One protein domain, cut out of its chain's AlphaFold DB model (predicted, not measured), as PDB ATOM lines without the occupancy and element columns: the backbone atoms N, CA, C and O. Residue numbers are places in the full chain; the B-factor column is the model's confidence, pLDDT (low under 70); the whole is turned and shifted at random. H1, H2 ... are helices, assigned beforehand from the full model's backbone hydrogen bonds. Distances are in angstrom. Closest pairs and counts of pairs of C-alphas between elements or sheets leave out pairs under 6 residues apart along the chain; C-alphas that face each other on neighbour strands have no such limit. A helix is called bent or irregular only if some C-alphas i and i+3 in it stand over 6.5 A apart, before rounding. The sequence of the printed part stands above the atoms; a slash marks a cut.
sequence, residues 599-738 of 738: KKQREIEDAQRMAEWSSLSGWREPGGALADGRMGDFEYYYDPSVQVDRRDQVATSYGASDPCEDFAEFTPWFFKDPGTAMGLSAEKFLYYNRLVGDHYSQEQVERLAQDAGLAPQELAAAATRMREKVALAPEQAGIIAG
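AT A GLANCE: This is residues 599 to 738 of the 738 residues of an uncharacterized protein of bacterium SCN 62-11 (UniProt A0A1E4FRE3). A crossed cluster of helices has short H4 near its middle: long H6 runs past one side of H4, the helical hairpin H2 and H3 lies on another, and H1 meets H4 and H6 at a slant. H5 sits at one end beside H3 and H6, and the long loop of residues 618 to 658 reaches the opposite end at Asp 633. The printed part has 140 residues with six named helices, H1 to H6, and no named strand; its class is all helix. It is compact, with a radius of gyration of the C-alphas of 14.9 A and spans of 44 by 33 by 25 A.

IN THESE COORDINATES: Find C-alpha 599 at (247.094, 261.084, 267.503); from there H1 runs to residue 617, 27.4 A. Next come H2, residues 659 to 672, 20.6 A; H3, 674 to 680; H4, 682 to 691; and H5, 698 to 707. H6, residues 712 to 732, spans 29.3 A to C-alpha 732 at (269.203, 256.749, 263.594); it is irregular, C-alphas 727 and 730 being 7.4 A apart, with a kink of 29 degrees near residue 726.

HOW THE PARTS SIT: Look at Glu 612 and Val 726, the closest C-alphas of H1 and H6, 4.7 A apart; these helices touch at a steep tilt of 42 degrees, opposite ways. H4 touches H6 at Glu 683 and Met 722, closest C-alphas 5.3 A apart. H5 touches H3 at Gly 675 and Leu 704, closest C-alphas 5.5 A apart. Every O i to N i+4 pair is within hydrogen-bond range in H3, H4 and H5, against 12 of 15 in H1, 8 of 10 in H2 and 14 of 17 in H6.

THE WHOLE: The farthest C-alphas, of Asp 633 and Ala 711, are 45.6 A apart. The printed part has no cut; the link H1 to H2 is long, 41 residues. Confidence is under 70 in 36 residues, among them 628 to 645.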
ATOM      1  N   LYS A 599     246.577 261.720 268.742       75.75
ATOM      2  CA  LYS A 599     247.094 261.084 267.503       75.75
ATOM      3  C   LYS A 599     248.610 261.251 267.327       75.75
ATOM      4  O   LYS A 599     249.322 260.266 267.214       75.75
ATOM      5  N   LYS A 600     249.112 262.486 267.456       78.75
ATOM      6  CA  LYS A 600     250.546 262.814 267.351       78.75
ATOM      7  C   LYS A 600     251.453 262.074 268.345       78.75
ATOM      8  O   LYS A 600     252.630 261.890 268.066       78.75
ATOM      9  N   GLN A 601     250.951 261.713 269.525       81.25
ATOM     10  CA  GLN A 601     251.714 260.903 270.474       81.25
ATOM     11  C   GLN A 601     251.801 259.453 269.983       81.25
ATOM     12  O   GLN A 601     252.894 258.901 269.967       81.25
ATOM     13  N   ARG A 602     250.689 258.882 269.504       74.38
ATOM     14  CA  ARG A 602     250.642 257.515 268.954       74.38
ATOM     15  C   ARG A 602     251.527 257.377 267.706       74.38
ATOM     16  O   ARG A 602     252.373 256.502 267.669       74.38
ATOM     17  N   GLU A 603     251.467 258.349 266.788       76.31
ATOM     18  CA  GLU A 603     252.365 258.479 265.614       76.31
ATOM     19  C   GLU A 603     253.869 258.580 265.969       76.31
ATOM     20  O   GLU A 603     254.728 258.438 265.101       76.31
ATOM     21  N   ILE A 604     254.214 258.903 267.222       78.75
ATOM     22  CA  ILE A 604     255.601 258.899 267.717       78.75
ATOM     23  C   ILE A 604     255.928 257.567 268.406       78.75
ATOM     24  O   ILE A 604     257.058 257.104 268.282       78.75
ATOM     25  N   GLU A 605     254.973 256.967 269.121       80.06
ATOM     26  CA  GLU A 605     255.125 255.676 269.812       80.06
ATOM     27  C   GLU A 605     255.281 254.511 268.810       80.06
ATOM     28  O   GLU A 605     256.225 253.731 268.946       80.06
ATOM     29  N   ASP A 606     254.459 254.464 267.754       78.12
ATOM     30  CA  ASP A 606     254.581 253.529 266.620       78.12
ATOM     31  C   ASP A 606     255.921 253.715 265.887       78.12
ATOM     32  O   ASP A 606     256.728 252.792 265.800       78.12
ATOM     33  N   ALA A 607     256.253 254.950 265.496       78.69
ATOM     34  CA  ALA A 607     257.505 255.229 264.792       78.69
ATOM     35  C   ALA A 607     258.764 254.861 265.594       78.69
ATOM     36  O   ALA A 607     259.764 254.404 265.038       78.69
ATOM     37  N   GLN A 608     258.733 255.041 266.920       85.88
ATOM     38  CA  GLN A 608     259.806 254.576 267.803       85.88
ATOM     39  C   GLN A 608     259.909 253.051 267.785       85.88
ATOM     40  O   GLN A 608     261.008 252.530 267.604       85.88
ATOM     41  N   ARG A 609     258.783 252.344 267.914       87.12
ATOM     42  CA  ARG A 609     258.716 250.877 267.879       87.12
ATOM     43  C   ARG A 609     259.213 250.309 266.550       87.12
ATOM     44  O   ARG A 609     259.982 249.349 266.539       87.12
ATOM     45  N   MET A 610     258.855 250.949 265.439       85.94
ATOM     46  CA  MET A 610     259.302 250.554 264.107       85.94
ATOM     47  C   MET A 610     260.782 250.846 263.875       85.94
ATOM     48  O   MET A 610     261.493 249.958 263.414       85.94
ATOM     49  N   ALA A 611     261.302 252.003 264.298       87.06
ATOM     50  CA  ALA A 611     262.744 252.254 264.273       87.06
ATOM     51  C   ALA A 611     263.519 251.218 265.110       87.06
ATOM     52  O   ALA A 611     264.545 250.689 264.668       87.06
ATOM     53  N   GLU A 612     263.029 250.900 266.313       92.38
ATOM     54  CA  GLU A 612     263.610 249.883 267.192       92.38
ATOM     55  C   GLU A 612     263.632 248.500 266.529       92.38
ATOM     56  O   GLU A 612     264.693 247.873 266.515       92.38
ATOM     57  N   TRP A 613     262.530 248.053 265.918       92.19
ATOM     58  CA  TRP A 613     262.467 246.799 265.159       92.19
ATOM     59  C   TRP A 613     263.413 246.796 263.951       92.19
ATOM     60  O   TRP A 613     264.258 245.904 263.814       92.19
ATOM     61  N   SER A 614     263.357 247.847 263.132       88.44
ATOM     62  CA  SER A 614     264.218 248.061 261.969       88.44
ATOM     63  C   SER A 614     265.702 248.007 262.315       88.44
ATOM     64  O   SER A 614     266.499 247.488 261.535       88.44
ATOM     65  N   SER A 615     266.097 248.462 263.507       91.88
ATOM     66  CA  SER A 615     267.486 248.374 263.978       91.88
ATOM     67  C   SER A 615     268.000 246.931 264.124       91.88
ATOM     68  O   SER A 615     269.212 246.688 264.046       91.88
ATOM     69  N   LEU A 616     267.102 245.958 264.320       92.25
ATOM     70  CA  LEU A 616     267.434 244.550 264.536       92.25
ATOM     71  C   LEU A 616     267.750 243.859 263.205       92.25
ATOM     72  O   LEU A 616     268.866 243.349 263.068       92.25
ATOM     73  N   SER A 617     266.841 243.936 262.227       81.19
ATOM     74  CA  SER A 617     267.020 243.425 260.851       81.19
ATOM     75  C   SER A 617     267.982 244.275 260.008       81.19
ATOM     76  O   SER A 617     268.533 243.798 259.017       81.19
ATOM     77  N   GLY A 618     268.175 245.538 260.394       83.00
ATOM     78  CA  GLY A 618     268.847 246.557 259.592       83.00
ATOM     79  C   GLY A 618     267.992 247.035 258.418       83.00
ATOM     80  O   GLY A 618     268.507 247.148 257.312       83.00
ATOM     81  N   TRP A 619     266.701 247.290 258.654       77.56
ATOM     82  CA  TRP A 619     265.822 247.953 257.688       77.56
ATOM     83  C   TRP A 619     266.180 249.437 257.564       77.56
ATOM     84  O   TRP A 619     266.292 250.147 258.571       77.56
ATOM     85  N   ARG A 620     266.384 249.905 256.331       70.06
ATOM     86  CA  ARG A 620     266.856 251.258 256.026       70.06
ATOM     87  C   ARG A 620     266.115 251.890 254.868       70.06
ATOM     88  O   ARG A 620     266.002 251.293 253.803       70.06
ATOM     89  N   GLU A 621     265.760 253.150 255.060       61.91
ATOM     90  CA  GLU A 621     265.302 254.041 253.999       61.91
ATOM     91  C   GLU A 621     266.416 254.293 252.963       61.91
ATOM     92  O   GLU A 621     267.603 254.227 253.315       61.91
ATOM     93  N   PRO A 622     266.099 254.729 251.728       52.97
ATOM     94  CA  PRO A 622     267.095 255.077 250.698       52.97
ATOM     95  C   PRO A 622     268.139 256.126 251.119       52.97
ATOM     96  O   PRO A 622     269.215 256.228 250.526       52.97
ATOM     97  N   GLY A 623     267.845 256.922 252.153       54.91
ATOM     98  CA  GLY A 623     268.786 257.863 252.771       54.91
ATOM     99  C   GLY A 623     269.800 257.236 253.742       54.91
ATOM    100  O   GLY A 623     270.655 257.954 254.260       54.91
ATOM    101  N   GLY A 624     269.706 255.932 254.025       63.09
ATOM    102  CA  GLY A 624     270.530 255.195 254.994       63.09
ATOM    103  C   GLY A 624     270.086 255.317 256.460       63.09
ATOM    104  O   GLY A 624     270.655 254.637 257.323       63.09
ATOM    105  N   ALA A 625     269.080 256.154 256.741       69.38
ATOM    106  CA  ALA A 625     268.378 256.198 258.024       69.38
ATOM    107  C   ALA A 625     267.694 254.851 258.306       69.38
ATOM    108  O   ALA A 625     267.395 254.110 257.370       69.38
ATOM    109  N   LEU A 626     267.454 254.523 259.578       76.19
ATOM    110  CA  LEU A 626     266.597 253.377 259.895       76.19
ATOM    111  C   LEU A 626     265.162 253.667 259.457       76.19
ATOM    112  O   LEU A 626     264.684 254.784 259.659       76.19
ATOM    113  N   ALA A 627     264.499 252.654 258.905       71.12
ATOM    114  CA  ALA A 627     263.082 252.733 258.583       71.12
ATOM    115  C   ALA A 627     262.253 252.835 259.871       71.12
ATOM    116  O   ALA A 627     262.463 252.064 260.809       71.12
ATOM    117  N   ASP A 628     261.328 253.787 259.931       68.44
ATOM    118  CA  ASP A 628     260.535 254.095 261.129       68.44
ATOM    119  C   ASP A 628     259.028 253.914 260.913       68.44
ATOM    120  O   ASP A 628     258.231 254.438 261.683       68.44
ATOM    121  N   GLY A 629     258.639 253.202 259.852       60.53
ATOM    122  CA  GLY A 629     257.243 252.949 259.483       60.53
ATOM    123  C   GLY A 629     256.492 254.169 258.932       60.53
ATOM    124  O   GLY A 629     255.412 254.005 258.366       60.53
ATOM    125  N   ARG A 630     257.042 255.390 259.028       55.81
ATOM    126  CA  ARG A 630     256.334 256.615 258.635       55.81
ATOM    127  C   ARG A 630     256.573 256.991 257.179       55.81
ATOM    128  O   ARG A 630     257.502 257.730 256.850       55.81
ATOM    129  N   MET A 631     255.611 256.633 256.335       45.16
ATOM    130  CA  MET A 631     255.274 257.489 255.198       45.16
ATOM    131  C   MET A 631     254.524 258.753 255.654       45.16
ATOM    132  O   MET A 631     254.174 258.918 256.823       45.16
ATOM    133  N   GLY A 632     254.352 259.702 254.728       42.41
ATOM    134  CA  GLY A 632     253.597 260.939 254.952       42.41
ATOM    135  C   GLY A 632     252.079 260.714 254.964       42.41
ATOM    136  O   GLY A 632     251.578 259.810 255.615       42.41
ATOM    137  N   ASP A 633     251.327 261.521 254.210       29.42
ATOM    138  CA  ASP A 633     249.858 261.411 254.101       29.42
ATOM    139  C   ASP A 633     249.376 260.173 253.285       29.42
ATOM    140  O   ASP A 633     248.344 260.234 252.616       29.42
ATOM    141  N   PHE A 634     250.133 259.069 253.293       29.22
ATOM    142  CA  PHE A 634     249.823 257.804 252.619       29.22
ATOM    143  C   PHE A 634     249.978 256.634 253.599       29.22
ATOM    144  O   PHE A 634     250.977 256.551 254.309       29.22
ATOM    145  N   GLU A 635     248.969 255.764 253.619       32.97
ATOM    146  CA  GLU A 635     248.864 254.581 254.485       32.97
ATOM    147  C   GLU A 635     249.901 253.490 254.137       32.97
ATOM    148  O   GLU A 635     250.631 253.608 253.150       32.97
ATOM    149  N   TYR A 636     249.979 252.472 255.003       35.19
ATOM    150  CA  TYR A 636     251.085 251.521 255.187       35.19
ATOM    151  C   TYR A 636     251.650 250.827 253.925       35.19
ATOM    152  O   TYR A 636     251.041 250.756 252.858       35.19
ATOM    153  N   TYR A 637     252.898 250.376 254.065       48.12
ATOM    154  CA  TYR A 637     253.879 250.244 252.989       48.12
ATOM    155  C   TYR A 637     253.708 249.061 252.017       48.12
ATOM    156  O   TYR A 637     253.404 247.943 252.395       48.12
ATOM    157  N   TYR A 638     254.095 249.325 250.763       43.06
ATOM    158  CA  TYR A 638     254.880 248.428 249.902       43.06
ATOM    159  C   TYR A 638     255.893 249.321 249.158       43.06
ATOM    160  O   TYR A 638     255.574 249.858 248.090       43.06
ATOM    161  N   ASP A 639     257.086 249.542 249.720       42.72
ATOM    162  CA  ASP A 639     258.158 250.313 249.066       42.72
ATOM    163  C   ASP A 639     259.433 249.461 248.923       42.72
ATOM    164  O   ASP A 639     260.097 249.165 249.916       42.72
ATOM    165  N   PRO A 640     259.828 249.089 247.690       44.81
ATOM    166  CA  PRO A 640     260.964 248.207 247.436       44.81
ATOM    167  C   PRO A 640     262.323 248.891 247.567       44.81
ATOM    168  O   PRO A 640     263.361 248.277 247.322       44.81
ATOM    169  N   SER A 641     262.340 250.182 247.884       44.34
ATOM    170  CA  SER A 641     263.568 250.925 248.121       44.34
ATOM    171  C   SER A 641     264.087 250.763 249.554       44.34
ATOM    172  O   SER A 641     265.275 251.007 249.785       44.34
ATOM    173  N   VAL A 642     263.237 250.319 250.492       51.38
ATOM    174  CA  VAL A 642     263.629 250.043 251.876       51.38
ATOM    175  C   VAL A 642     264.454 248.754 251.899       51.38
ATOM    176  O   VAL A 642     263.978 247.683 251.531       51.38
ATOM    177  N   GLN A 643     265.722 248.846 252.297       60.44
ATOM    178  CA  GLN A 643     266.671 247.728 252.235       60.44
ATOM    179  C   GLN A 643     266.792 247.046 253.593       60.44
ATOM    180  O   GLN A 643     266.889 247.730 254.608       60.44
ATOM    181  N   VAL A 644     266.860 245.711 253.618       66.19
ATOM    182  CA  VAL A 644     267.121 244.931 254.834       66.19
ATOM    183  C   VAL A 644     268.555 244.395 254.816       66.19
ATOM    184  O   VAL A 644     268.918 243.576 253.972       66.19
ATOM    185  N   ASP A 645     269.392 244.844 255.758       67.44
ATOM    186  CA  ASP A 645     270.796 244.406 255.867       67.44
ATOM    187  C   ASP A 645     270.913 242.879 256.117       67.44
ATOM    188  O   ASP A 645     271.949 242.274 255.820       67.44
ATOM    189  N   ARG A 646     269.875 242.250 256.696       70.44
ATOM    190  CA  ARG A 646     269.828 240.830 257.102       70.44
ATOM    191  C   ARG A 646     268.570 240.102 256.614       70.44
ATOM    192  O   ARG A 646     267.745 239.661 257.413       70.44
ATOM    193  N   ARG A 647     268.439 239.920 255.295       66.75
ATOM    194  CA  ARG A 647     267.341 239.137 254.681       66.75
ATOM    195  C   ARG A 647     267.235 237.700 255.215       66.75
ATOM    196  O   ARG A 647     266.139 237.147 255.246       66.75
ATOM    197  N   ASP A 648     268.346 237.127 255.676       68.38
ATOM    198  CA  ASP A 648     268.433 235.816 256.333       68.38
ATOM    199  C   ASP A 648     267.723 235.746 257.700       68.38
ATOM    200  O   ASP A 648     267.507 234.658 258.221       68.38
ATOM    201  N   GLN A 649     267.353 236.896 258.273       78.12
ATOM    202  CA  GLN A 649     266.651 237.024 259.556       78.12
ATOM    203  C   GLN A 649     265.181 237.447 259.403       78.12
ATOM    204  O   GLN A 649     264.522 237.753 260.400       78.12
ATOM    205  N   VAL A 650     264.678 237.527 258.171       70.81
ATOM    206  CA  VAL A 650     263.292 237.895 257.853       70.81
ATOM    207  C   VAL A 650     262.482 236.624 257.629       70.81
ATOM    208  O   VAL A 650     262.883 235.769 256.836       70.81
ATOM    209  N   ALA A 651     261.362 236.511 258.343       69.00
ATOM    210  CA  ALA A 651     260.675 235.243 258.548       69.00
ATOM    211  C   ALA A 651     260.109 234.629 257.261       69.00
ATOM    212  O   ALA A 651     260.261 233.434 257.061       69.00
ATOM    213  N   THR A 652     259.508 235.406 256.364       66.56
ATOM    214  CA  THR A 652     258.890 234.875 255.133       66.56
ATOM    215  C   THR A 652     259.307 235.686 253.908       66.56
ATOM    216  O   THR A 652     260.191 236.543 253.987       66.56
ATOM    217  N   SER A 653     258.754 235.385 252.729       58.19
ATOM    218  CA  SER A 653     258.897 236.280 251.565       58.19
ATOM    219  C   SER A 653     257.955 237.472 251.629       58.19
ATOM    220  O   SER A 653     258.318 238.520 251.110       58.19
ATOM    221  N   TYR A 654     256.812 237.314 252.299       62.09
ATOM    222  CA  TYR A 654     255.857 238.387 252.540       62.09
ATOM    223  C   TYR A 654     256.471 239.440 253.467       62.09
ATOM    224  O   TYR A 654     256.705 240.553 253.027       62.09
ATOM    225  N   GLY A 655     256.972 239.039 254.643       64.12
ATOM    226  CA  GLY A 655     257.652 239.934 255.592       64.12
ATOM    227  C   GLY A 655     258.977 240.536 255.106       64.12
ATOM    228  O   GLY A 655     259.664 241.215 255.859       64.12
ATOM    229  N   ALA A 656     259.379 240.267 253.861       61.72
ATOM    230  CA  ALA A 656     260.491 240.932 253.190       61.72
ATOM    231  C   ALA A 656     260.042 242.085 252.277       61.72
ATOM    232  O   ALA A 656     260.887 242.620 251.553       61.72
ATOM    233  N   SER A 657     258.758 242.460 252.303       57.62
ATOM    234  CA  SER A 657     258.243 243.670 251.664       57.62
ATOM    235  C   SER A 657     258.731 244.941 252.363       57.62
ATOM    236  O   SER A 657     259.211 245.858 251.701       57.62
ATOM    237  N   ASP A 658     258.640 244.978 253.692       67.12
ATOM    238  CA  ASP A 658     258.843 246.169 254.522       67.12
ATOM    239  C   ASP A 658     258.996 245.781 256.018       67.12
ATOM    240  O   ASP A 658     258.728 244.636 256.401       67.12
ATOM    241  N   PRO A 659     259.446 246.699 256.901       74.50
ATOM    242  CA  PRO A 659     259.618 246.413 258.329       74.50
ATOM    243  C   PRO A 659     258.331 246.143 259.125       74.50
ATOM    244  O   PRO A 659     258.437 245.521 260.188       74.50
ATOM    245  N   CYS A 660     257.156 246.599 258.674       76.25
ATOM    246  CA  CYS A 660     255.885 246.333 259.355       76.25
ATOM    247  C   CYS A 660     255.489 244.872 259.130       76.25
ATOM    248  O   CYS A 660     255.210 244.145 260.082       76.25
ATOM    249  N   GLU A 661     255.578 244.417 257.884       74.12
ATOM    250  CA  GLU A 661     255.321 243.031 257.500       74.12
ATOM    251  C   GLU A 661     256.387 242.074 258.068       74.12
ATOM    252  O   GLU A 661     256.059 240.973 258.502       74.12
ATOM    253  N   ASP A 662     257.657 242.490 258.202       80.75
ATOM    254  CA  ASP A 662     258.674 241.724 258.953       80.75
ATOM    255  C   ASP A 662     258.268 241.515 260.428       80.75
ATOM    256  O   ASP A 662     258.567 240.478 261.022       80.75
ATOM    257  N   PHE A 663     257.595 242.496 261.039       87.06
ATOM    258  CA  PHE A 663     257.099 242.407 262.417       87.06
ATOM    259  C   PHE A 663     255.876 241.484 262.517       87.06
ATOM    260  O   PHE A 663     255.842 240.590 263.374       87.06
ATOM    261  N   ALA A 664     254.888 241.677 261.642       82.88
ATOM    262  CA  ALA A 664     253.671 240.876 261.605       82.88
ATOM    263  C   ALA A 664     253.982 239.408 261.283       82.88
ATOM    264  O   ALA A 664     253.630 238.525 262.064       82.88
ATOM    265  N   GLU A 665     254.776 239.132 260.247       80.56
ATOM    266  CA  GLU A 665     255.162 237.772 259.859       80.56
ATOM    267  C   GLU A 665     256.086 237.078 260.864       80.56
ATOM    268  O   GLU A 665     256.072 235.853 260.938       80.56
ATOM    269  N   PHE A 666     256.863 237.806 261.676       86.62
ATOM    270  CA  PHE A 666     257.620 237.205 262.787       86.62
ATOM    271  C   PHE A 666     256.715 236.799 263.965       86.62
ATOM    272  O   PHE A 666     257.075 235.915 264.748       86.62
ATOM    273  N   THR A 667     255.537 237.418 264.099       90.88
ATOM    274  CA  THR A 667     254.641 237.240 265.252       90.88
ATOM    275  C   THR A 667     254.091 235.803 265.378       90.88
ATOM    276  O   THR A 667     254.190 235.246 266.479       90.88
ATOM    277  N   PRO A 668     253.603 235.134 264.307       87.19
ATOM    278  CA  PRO A 668     253.251 233.712 264.334       87.19
ATOM    279  C   PRO A 668     254.368 232.806 264.861       87.19
ATOM    280  O   PRO A 668     254.136 232.046 265.804       87.19
ATOM    281  N   TRP A 669     255.593 232.931 264.336       86.00
ATOM    282  CA  TRP A 669     256.734 232.139 264.804       86.00
ATOM    283  C   TRP A 669     257.013 232.396 266.282       86.00
ATOM    284  O   TRP A 669     257.141 231.443 267.042       86.00
ATOM    285  N   PHE A 670     257.048 233.660 266.720       92.12
ATOM    286  CA  PHE A 670     257.340 233.994 268.116       92.12
ATOM    287  C   PHE A 670     256.413 233.274 269.106       92.12
ATOM    288  O   PHE A 670     256.907 232.769 270.111       92.12
ATOM    289  N   PHE A 671     255.108 233.196 268.825       89.56
ATOM    290  CA  PHE A 671     254.131 232.582 269.733       89.56
ATOM    291  C   PHE A 671     253.934 231.068 269.539       89.56
ATOM    292  O   PHE A 671     253.490 230.388 270.469       89.56
ATOM    293  N   LYS A 672     254.227 230.519 268.353       85.25
ATOM    294  CA  LYS A 672     253.872 229.131 267.984       85.25
ATOM    295  C   LYS A 672     255.065 228.219 267.748       85.25
ATOM    296  O   LYS A 672     254.998 227.051 268.120       85.25
ATOM    297  N   ASP A 673     256.139 228.753 267.180       83.12
ATOM    298  CA  ASP A 673     257.419 228.069 267.001       83.12
ATOM    299  C   ASP A 673     258.575 228.974 267.480       83.12
ATOM    300  O   ASP A 673     259.383 229.489 266.692       83.12
ATOM    301  N   PRO A 674     258.659 229.208 268.805       88.88
ATOM    302  CA  PRO A 674     259.668 230.086 269.382       88.88
ATOM    303  C   PRO A 674     261.103 229.572 269.176       88.88
ATOM    304  O   PRO A 674     262.047 230.352 269.305       88.88
ATOM    305  N   GLY A 675     261.281 228.284 268.853       86.31
ATOM    306  CA  GLY A 675     262.576 227.709 268.486       86.31
ATOM    307  C   GLY A 675     263.058 228.255 267.144       86.31
ATOM    308  O   GLY A 675     264.157 228.811 267.068       86.31
ATOM    309  N   THR A 676     262.209 228.202 266.114       81.88
ATOM    310  CA  THR A 676     262.508 228.814 264.809       81.88
ATOM    311  C   THR A 676     262.652 230.332 264.920       81.88
ATOM    312  O   THR A 676     263.618 230.883 264.395       81.88
ATOM    313  N   ALA A 677     261.792 231.024 265.678       88.56
ATOM    314  CA  ALA A 677     261.918 232.472 265.891       88.56
ATOM    315  C   ALA A 677     263.264 232.872 266.543       88.56
ATOM    316  O   ALA A 677     263.896 233.854 266.141       88.56
ATOM    317  N   MET A 678     263.734 232.091 267.525       91.69
ATOM    318  CA  MET A 678     265.050 232.257 268.157       91.69
ATOM    319  C   MET A 678     266.202 231.982 267.176       91.69
ATOM    320  O   MET A 678     267.189 232.723 267.172       91.69
ATOM    321  N   GLY A 679     266.071 230.946 266.340       86.94
ATOM    322  CA  GLY A 679     267.043 230.595 265.300       86.94
ATOM    323  C   GLY A 679     267.160 231.648 264.192       86.94
ATOM    324  O   GLY A 679     268.272 231.965 263.775       86.94
ATOM    325  N   LEU A 680     266.034 232.240 263.771       84.56
ATOM    326  CA  LEU A 680     265.981 233.327 262.787       84.56
ATOM    327  C   LEU A 680     266.688 234.585 263.300       84.56
ATOM    328  O   LEU A 680     267.564 235.129 262.629       84.56
ATOM    329  N   SER A 681     266.331 235.061 264.498       91.75
ATOM    330  CA  SER A 681     267.065 236.154 265.138       91.75
ATOM    331  C   SER A 681     266.812 236.225 266.640       91.75
ATOM    332  O   SER A 681     265.814 236.775 267.105       91.75
ATOM    333  N   ALA A 682     267.804 235.792 267.419       95.19
ATOM    334  CA  ALA A 682     267.828 235.987 268.867       95.19
ATOM    335  C   ALA A 682     267.696 237.468 269.284       95.19
ATOM    336  O   ALA A 682     267.220 237.759 270.378       95.19
ATOM    337  N   GLU A 683     268.099 238.425 268.437       96.62
ATOM    338  CA  GLU A 683     267.931 239.858 268.720       96.62
ATOM    339  C   GLU A 683     266.461 240.285 268.613       96.62
ATOM    340  O   GLU A 683     265.959 240.904 269.555       96.62
ATOM    341  N   LYS A 684     265.758 239.884 267.540       95.69
ATOM    342  CA  LYS A 684     264.300 240.067 267.404       95.69
ATOM    343  C   LYS A 684     263.543 239.364 268.518       95.69
ATOM    344  O   LYS A 684     262.733 239.995 269.185       95.69
ATOM    345  N   PHE A 685     263.858 238.092 268.770       97.00
ATOM    346  CA  PHE A 685     263.195 237.291 269.793       97.00
ATOM    347  C   PHE A 685     263.267 237.957 271.174       97.00
ATOM    348  O   PHE A 685     262.254 238.099 271.855       97.00
ATOM    349  N   LEU A 686     264.456 238.408 271.589       97.38
ATOM    350  CA  LEU A 686     264.652 239.058 272.888       97.38
ATOM    351  C   LEU A 686     263.969 240.429 272.983       97.38
ATOM    352  O   LEU A 686     263.512 240.797 274.067       97.38
ATOM    353  N   TYR A 687     263.927 241.188 271.886       96.62
ATOM    354  CA  TYR A 687     263.195 242.452 271.821       96.62
ATOM    355  C   TYR A 687     261.687 242.217 271.940       96.62
ATOM    356  O   TYR A 687     261.057 242.747 272.854       96.62
ATOM    357  N   TYR A 688     261.141 241.359 271.075       95.31
ATOM    358  CA  TYR A 688     259.719 241.044 271.012       95.31
ATOM    359  C   TYR A 688     259.229 240.466 272.343       95.31
ATOM    360  O   TYR A 688     258.251 240.954 272.903       95.31
ATOM    361  N   ASN A 689     259.977 239.525 272.934       95.88
ATOM    362  CA  ASN A 689     259.655 238.954 274.242       95.88
ATOM    363  C   ASN A 689     259.467 240.021 275.323       95.88
ATOM    364  O   ASN A 689     258.530 239.933 276.110       95.88
ATOM    365  N   ARG A 690     260.347 241.030 275.348       93.00
ATOM    366  CA  ARG A 690     260.273 242.149 276.292       93.00
ATOM    367  C   ARG A 690     259.106 243.088 275.971       93.00
ATOM    368  O   ARG A 690     258.451 243.549 276.901       93.00
ATOM    369  N   LEU A 691     258.866 243.367 274.688       91.31
ATOM    370  CA  LEU A 691     257.771 244.215 274.211       91.31
ATOM    371  C   LEU A 691     256.414 243.666 274.678       91.31
ATOM    372  O   LEU A 691     255.651 244.387 275.312       91.31
ATOM    373  N   VAL A 692     256.170 242.365 274.493       90.50
ATOM    374  CA  VAL A 692     254.926 241.696 274.919       90.50
ATOM    375  C   VAL A 692     254.903 241.266 276.400       90.50
ATOM    376  O   VAL A 692     254.177 240.348 276.780       90.50
ATOM    377  N   GLY A 693     255.678 241.930 277.266       88.56
ATOM    378  CA  GLY A 693     255.600 241.756 278.724       88.56
ATOM    379  C   GLY A 693     256.361 240.550 279.291       88.56
ATOM    380  O   GLY A 693     255.879 239.899 280.221       88.56
ATOM    381  N   ASP A 694     257.541 240.254 278.741       90.81
ATOM    382  CA  ASP A 694     258.387 239.098 279.075       90.81
ATOM    383  C   ASP A 694     257.618 237.769 278.951       90.81
ATOM    384  O   ASP A 694     257.535 236.992 279.909       90.81
ATOM    385  N   HIS A 695     257.009 237.520 277.780       92.31
ATOM    386  CA  HIS A 695     256.122 236.371 277.539       92.31
ATOM    387  C   HIS A 695     256.775 235.042 277.980       92.31
ATOM    388  O   HIS A 695     256.295 234.377 278.904       92.31
ATOM    389  N   TYR A 696     257.952 234.731 277.444       93.81
ATOM    390  CA  TYR A 696     258.842 233.676 277.921       93.81
ATOM    391  C   TYR A 696     259.717 234.173 279.080       93.81
ATOM    392  O   TYR A 696     260.371 235.215 279.002       93.81
ATOM    393  N   SER A 697     259.773 233.392 280.163       94.00
ATOM    394  CA  SER A 697     260.702 233.635 281.275       94.00
ATOM    395  C   SER A 697     262.159 233.411 280.856       94.00
ATOM    396  O   SER A 697     262.427 232.620 279.956       94.00
ATOM    397  N   GLN A 698     263.117 234.037 281.549       93.69
ATOM    398  CA  GLN A 698     264.549 233.897 281.238       93.69
ATOM    399  C   GLN A 698     265.002 232.427 281.115       93.69
ATOM    400  O   GLN A 698     265.743 232.098 280.196       93.69
ATOM    401  N   GLU A 699     264.517 231.530 281.980       94.75
ATOM    402  CA  GLU A 699     264.849 230.100 281.911       94.75
ATOM    403  C   GLU A 699     264.294 229.425 280.641       94.75
ATOM    404  O   GLU A 699     264.946 228.550 280.076       94.75
ATOM    405  N   GLN A 700     263.115 229.832 280.157       95.38
ATOM    406  CA  GLN A 700     262.581 229.356 278.874       95.38
ATOM    407  C   GLN A 700     263.395 229.909 277.701       95.38
ATOM    408  O   GLN A 700     263.729 229.149 276.800       95.38
ATOM    409  N   VAL A 701     263.768 231.193 277.734       96.44
ATOM    410  CA  VAL A 701     264.608 231.829 276.703       96.44
ATOM    411  C   VAL A 701     265.978 231.147 276.598       96.44
ATOM    412  O   VAL A 701     266.440 230.868 275.495       96.44
ATOM    413  N   GLU A 702     266.615 230.834 277.730       94.94
ATOM    414  CA  GLU A 702     267.902 230.125 277.769       94.94
ATOM    415  C   GLU A 702     267.805 228.701 277.194       94.94
ATOM    416  O   GLU A 702     268.714 228.272 276.484       94.94
ATOM    417  N   ARG A 703     266.694 227.989 277.440       95.12
ATOM    418  CA  ARG A 703     266.431 226.665 276.846       95.12
ATOM    419  C   ARG A 703     266.167 226.754 275.341       95.12
ATOM    420  O   ARG A 703     266.839 226.066 274.590       95.12
ATOM    421  N   LEU A 704     265.279 227.649 274.904       94.88
ATOM    422  CA  LEU A 704     264.973 227.871 273.484       94.88
ATOM    423  C   LEU A 704     266.228 228.233 272.680       94.88
ATOM    424  O   LEU A 704     266.425 227.726 271.581       94.88
ATOM    425  N   ALA A 705     267.110 229.062 273.244       94.19
ATOM    426  CA  ALA A 705     268.401 229.370 272.641       94.19
ATOM    427  C   ALA A 705     269.308 228.132 272.539       94.19
ATOM    428  O   ALA A 705     269.903 227.905 271.490       94.19
ATOM    429  N   GLN A 706     269.388 227.318 273.597       93.00
ATOM    430  CA  GLN A 706     270.160 226.074 273.584       93.00
ATOM    431  C   GLN A 706     269.620 225.070 272.550       93.00
ATOM    432  O   GLN A 706     270.415 224.446 271.846       93.00
ATOM    433  N   ASP A 707     268.298 224.928 272.448       89.19
ATOM    434  CA  ASP A 707     267.630 224.027 271.504       89.19
ATOM    435  C   ASP A 707     267.805 224.517 270.051       89.19
ATOM    436  O   ASP A 707     268.067 223.714 269.158       89.19
ATOM    437  N   ALA A 708     267.816 225.840 269.830       86.94
ATOM    438  CA  ALA A 708     268.221 226.487 268.575       86.94
ATOM    439  C   ALA A 708     269.751 226.472 268.320       86.94
ATOM    440  O   ALA A 708     270.234 227.078 267.363       86.94
ATOM    441  N   GLY A 709     270.542 225.801 269.167       90.00
ATOM    442  CA  GLY A 709     271.988 225.622 268.996       90.00
ATOM    443  C   GLY A 709     272.870 226.812 269.399       90.00
ATOM    444  O   GLY A 709     274.086 226.748 269.210       90.00
ATOM    445  N   LEU A 710     272.303 227.876 269.976       91.19
ATOM    446  CA  LEU A 710     273.035 229.058 270.436       91.19
ATOM    447  C   LEU A 710     273.699 228.804 271.793       91.19
ATOM    448  O   LEU A 710     273.059 228.401 272.768       91.19
ATOM    449  N   ALA A 711     274.990 229.111 271.904       91.75
ATOM    450  CA  ALA A 711     275.685 229.013 273.178       91.75
ATOM    451  C   ALA A 711     275.305 230.176 274.128       91.75
ATOM    452  O   ALA A 711     275.033 231.290 273.669       91.75
ATOM    453  N   PRO A 712     275.385 230.003 275.465       92.12
ATOM    454  CA  PRO A 712     274.998 231.049 276.421       92.12
ATOM    455  C   PRO A 712     275.721 232.394 276.227       92.12
ATOM    456  O   PRO A 712     275.122 233.454 276.411       92.12
ATOM    457  N   GLN A 713     276.995 232.381 275.809       94.00
ATOM    458  CA  GLN A 713     277.721 233.617 275.487       94.00
ATOM    459  C   GLN A 713     277.205 234.329 274.222       94.00
ATOM    460  O   GLN A 713     277.338 235.547 274.121       94.00
ATOM    461  N   GLU A 714     276.615 233.604 273.272       92.88
ATOM    462  CA  GLU A 714     276.062 234.162 272.032       92.88
ATOM    463  C   GLU A 714     274.702 234.806 272.296       92.88
ATOM    464  O   GLU A 714     274.483 235.941 271.869       92.88
ATOM    465  N   LEU A 715     273.856 234.160 273.109       95.81
ATOM    466  CA  LEU A 715     272.612 234.742 273.620       95.81
ATOM    467  C   LEU A 715     272.879 236.019 274.437       95.81
ATOM    468  O   LEU A 715     272.249 237.051 274.209       95.81
ATOM    469  N   ALA A 716     273.864 235.998 275.343       94.75
ATOM    470  CA  ALA A 716     274.249 237.180 276.121       94.75
ATOM    471  C   ALA A 716     274.809 238.321 275.243       94.75
ATOM    472  O   ALA A 716     274.586 239.505 275.527       94.75
ATOM    473  N   ALA A 717     275.512 237.982 274.156       95.69
ATOM    474  CA  ALA A 717     275.972 238.954 273.171       95.69
ATOM    475  C   ALA A 717     274.802 239.531 272.353       95.69
ATOM    476  O   ALA A 717     274.736 240.749 272.199       95.69
ATOM    477  N   ALA A 718     273.852 238.704 271.903       95.56
ATOM    478  CA  ALA A 718     272.626 239.147 271.230       95.56
ATOM    479  C   ALA A 718     271.801 240.085 272.125       95.56
ATOM    480  O   ALA A 718     271.469 241.192 271.712       95.56
ATOM    481  N   ALA A 719     271.592 239.725 273.395       96.44
ATOM    482  CA  ALA A 719     270.924 240.576 274.382       96.44
ATOM    483  C   ALA A 719     271.624 241.926 274.602       96.44
ATOM    484  O   ALA A 719     270.994 242.903 275.007       96.44
ATOM    485  N   THR A 720     272.938 242.001 274.387       96.75
ATOM    486  CA  THR A 720     273.702 243.252 274.491       96.75
ATOM    487  C   THR A 720     273.561 244.083 273.216       96.75
ATOM    488  O   THR A 720     273.147 245.235 273.311       96.75
ATOM    489  N   ARG A 721     273.766 243.480 272.036       96.00
ATOM    490  CA  ARG A 721     273.609 244.154 270.736       96.00
ATOM    491  C   ARG A 721     272.188 244.665 270.502       96.00
ATOM    492  O   ARG A 721     272.039 245.796 270.063       96.00
ATOM    493  N   MET A 722     271.161 243.887 270.859       96.75
ATOM    494  CA  MET A 722     269.757 244.320 270.806       96.75
ATOM    495  C   MET A 722     269.553 245.605 271.616       96.75
ATOM    496  O   MET A 722     269.055 246.588 271.082       96.75
ATOM    497  N   ARG A 723     270.017 245.649 272.875       96.88
ATOM    498  CA  ARG A 723     269.875 246.843 273.729       96.88
ATOM    499  C   ARG A 723     270.636 248.054 273.187       96.88
ATOM    500  O   ARG A 723     270.143 249.167 273.325       96.88
ATOM    501  N   GLU A 724     271.810 247.848 272.596       95.56
ATOM    502  CA  GLU A 724     272.606 248.915 271.973       95.56
ATOM    503  C   GLU A 724     271.944 249.462 270.700       95.56
ATOM    504  O   GLU A 724     271.866 250.677 270.533       95.56
ATOM    505  N   LYS A 725     271.425 248.582 269.833       95.00
ATOM    506  CA  LYS A 725     270.688 248.939 268.613       95.00
ATOM    507  C   LYS A 725     269.409 249.719 268.933       95.00
ATOM    508  O   LYS A 725     269.279 250.859 268.502       95.00
ATOM    509  N   VAL A 726     268.538 249.142 269.763       94.75
ATOM    510  CA  VAL A 726     267.256 249.721 270.208       94.75
ATOM    511  C   VAL A 726     267.462 251.100 270.839       94.75
ATOM    512  O   VAL A 726     266.801 252.058 270.457       94.75
ATOM    513  N   ALA A 727     268.446 251.255 271.733       93.31
ATOM    514  CA  ALA A 727     268.712 252.538 272.393       93.31
ATOM    515  C   ALA A 727     269.198 253.657 271.447       93.31
ATOM    516  O   ALA A 727     269.078 254.831 271.794       93.31
ATOM    517  N   LEU A 728     269.761 253.311 270.284       92.25
ATOM    518  CA  LEU A 728     270.203 254.265 269.262       92.25
ATOM    519  C   LEU A 728     269.184 254.435 268.126       92.25
ATOM    520  O   LEU A 728     269.333 255.346 267.310       92.25
ATOM    521  N   ALA A 729     268.168 253.575 268.049       91.00
ATOM    522  CA  ALA A 729     267.284 253.498 266.898       91.00
ATOM    523  C   ALA A 729     266.484 254.789 266.636       91.00
ATOM    524  O   ALA A 729     266.512 255.251 265.494       91.00
ATOM    525  N   PRO A 730     265.881 255.461 267.644       86.94
ATOM    526  CA  PRO A 730     265.178 256.724 267.412       86.94
ATOM    527  C   PRO A 730     266.087 257.834 266.860       86.94
ATOM    528  O   PRO A 730     265.655 258.615 266.020       86.94
ATOM    529  N   GLU A 731     267.361 257.889 267.270       86.25
ATOM    530  CA  GLU A 731     268.335 258.848 266.720       86.25
ATOM    531  C   GLU A 731     268.688 258.510 265.262       86.25
ATOM    532  O   GLU A 731     268.730 259.402 264.414       86.25
ATOM    533  N   GLN A 732     268.881 257.225 264.947       84.69
ATOM    534  CA  GLN A 732     269.203 256.749 263.594       84.69
ATOM    535  C   GLN A 732     268.028 256.842 262.604       84.69
ATOM    536  O   GLN A 732     268.261 256.907 261.397       84.69
ATOM    537  N   ALA A 733     266.792 256.879 263.104       76.94
ATOM    538  CA  ALA A 733     265.572 257.190 262.357       76.94
ATOM    539  C   ALA A 733     265.249 258.703 262.309       76.94
ATOM    540  O   ALA A 733     264.307 259.126 261.647       76.94
ATOM    541  N   GLY A 734     266.005 259.557 263.010       78.31
ATOM    542  CA  GLY A 734     265.748 261.004 263.047       78.31
ATOM    543  C   GLY A 734     264.521 261.422 263.874       78.31
ATOM    544  O   GLY A 734     264.019 262.539 263.719       78.31
ATOM    545  N   ILE A 735     264.039 260.560 264.772       77.25
ATOM    546  CA  ILE A 735     262.905 260.829 265.662       77.25
ATOM    547  C   ILE A 735     263.342 261.808 266.758       77.25
ATOM    548  O   ILE A 735     264.029 261.456 267.717       77.25
ATOM    549  N   ILE A 736     262.917 263.066 266.635       64.00
ATOM    550  CA  ILE A 736     263.201 264.101 267.631       64.00
ATOM    551  C   ILE A 736     262.345 263.848 268.881       64.00
ATOM    552  O   ILE A 736     261.127 264.023 268.845       64.00
ATOM    553  N   ALA A 737     262.988 263.483 269.994       52.53
ATOM    554  CA  ALA A 737     262.341 263.411 271.302       52.53
ATOM    555  C   ALA A 737     261.765 264.785 271.709       52.53
ATOM    556  O   ALA A 737     262.461 265.801 271.617       52.53
ATOM    557  N   GLY A 738     260.491 264.798 272.119       47.53
ATOM    558  CA  GLY A 738     259.732 265.998 272.510       47.53
ATOM    559  C   GLY A 738     259.973 266.474 273.939       47.53
ATOM    560  O   GLY A 738     260.295 265.627 274.799       47.53
TER     561      GLY A 738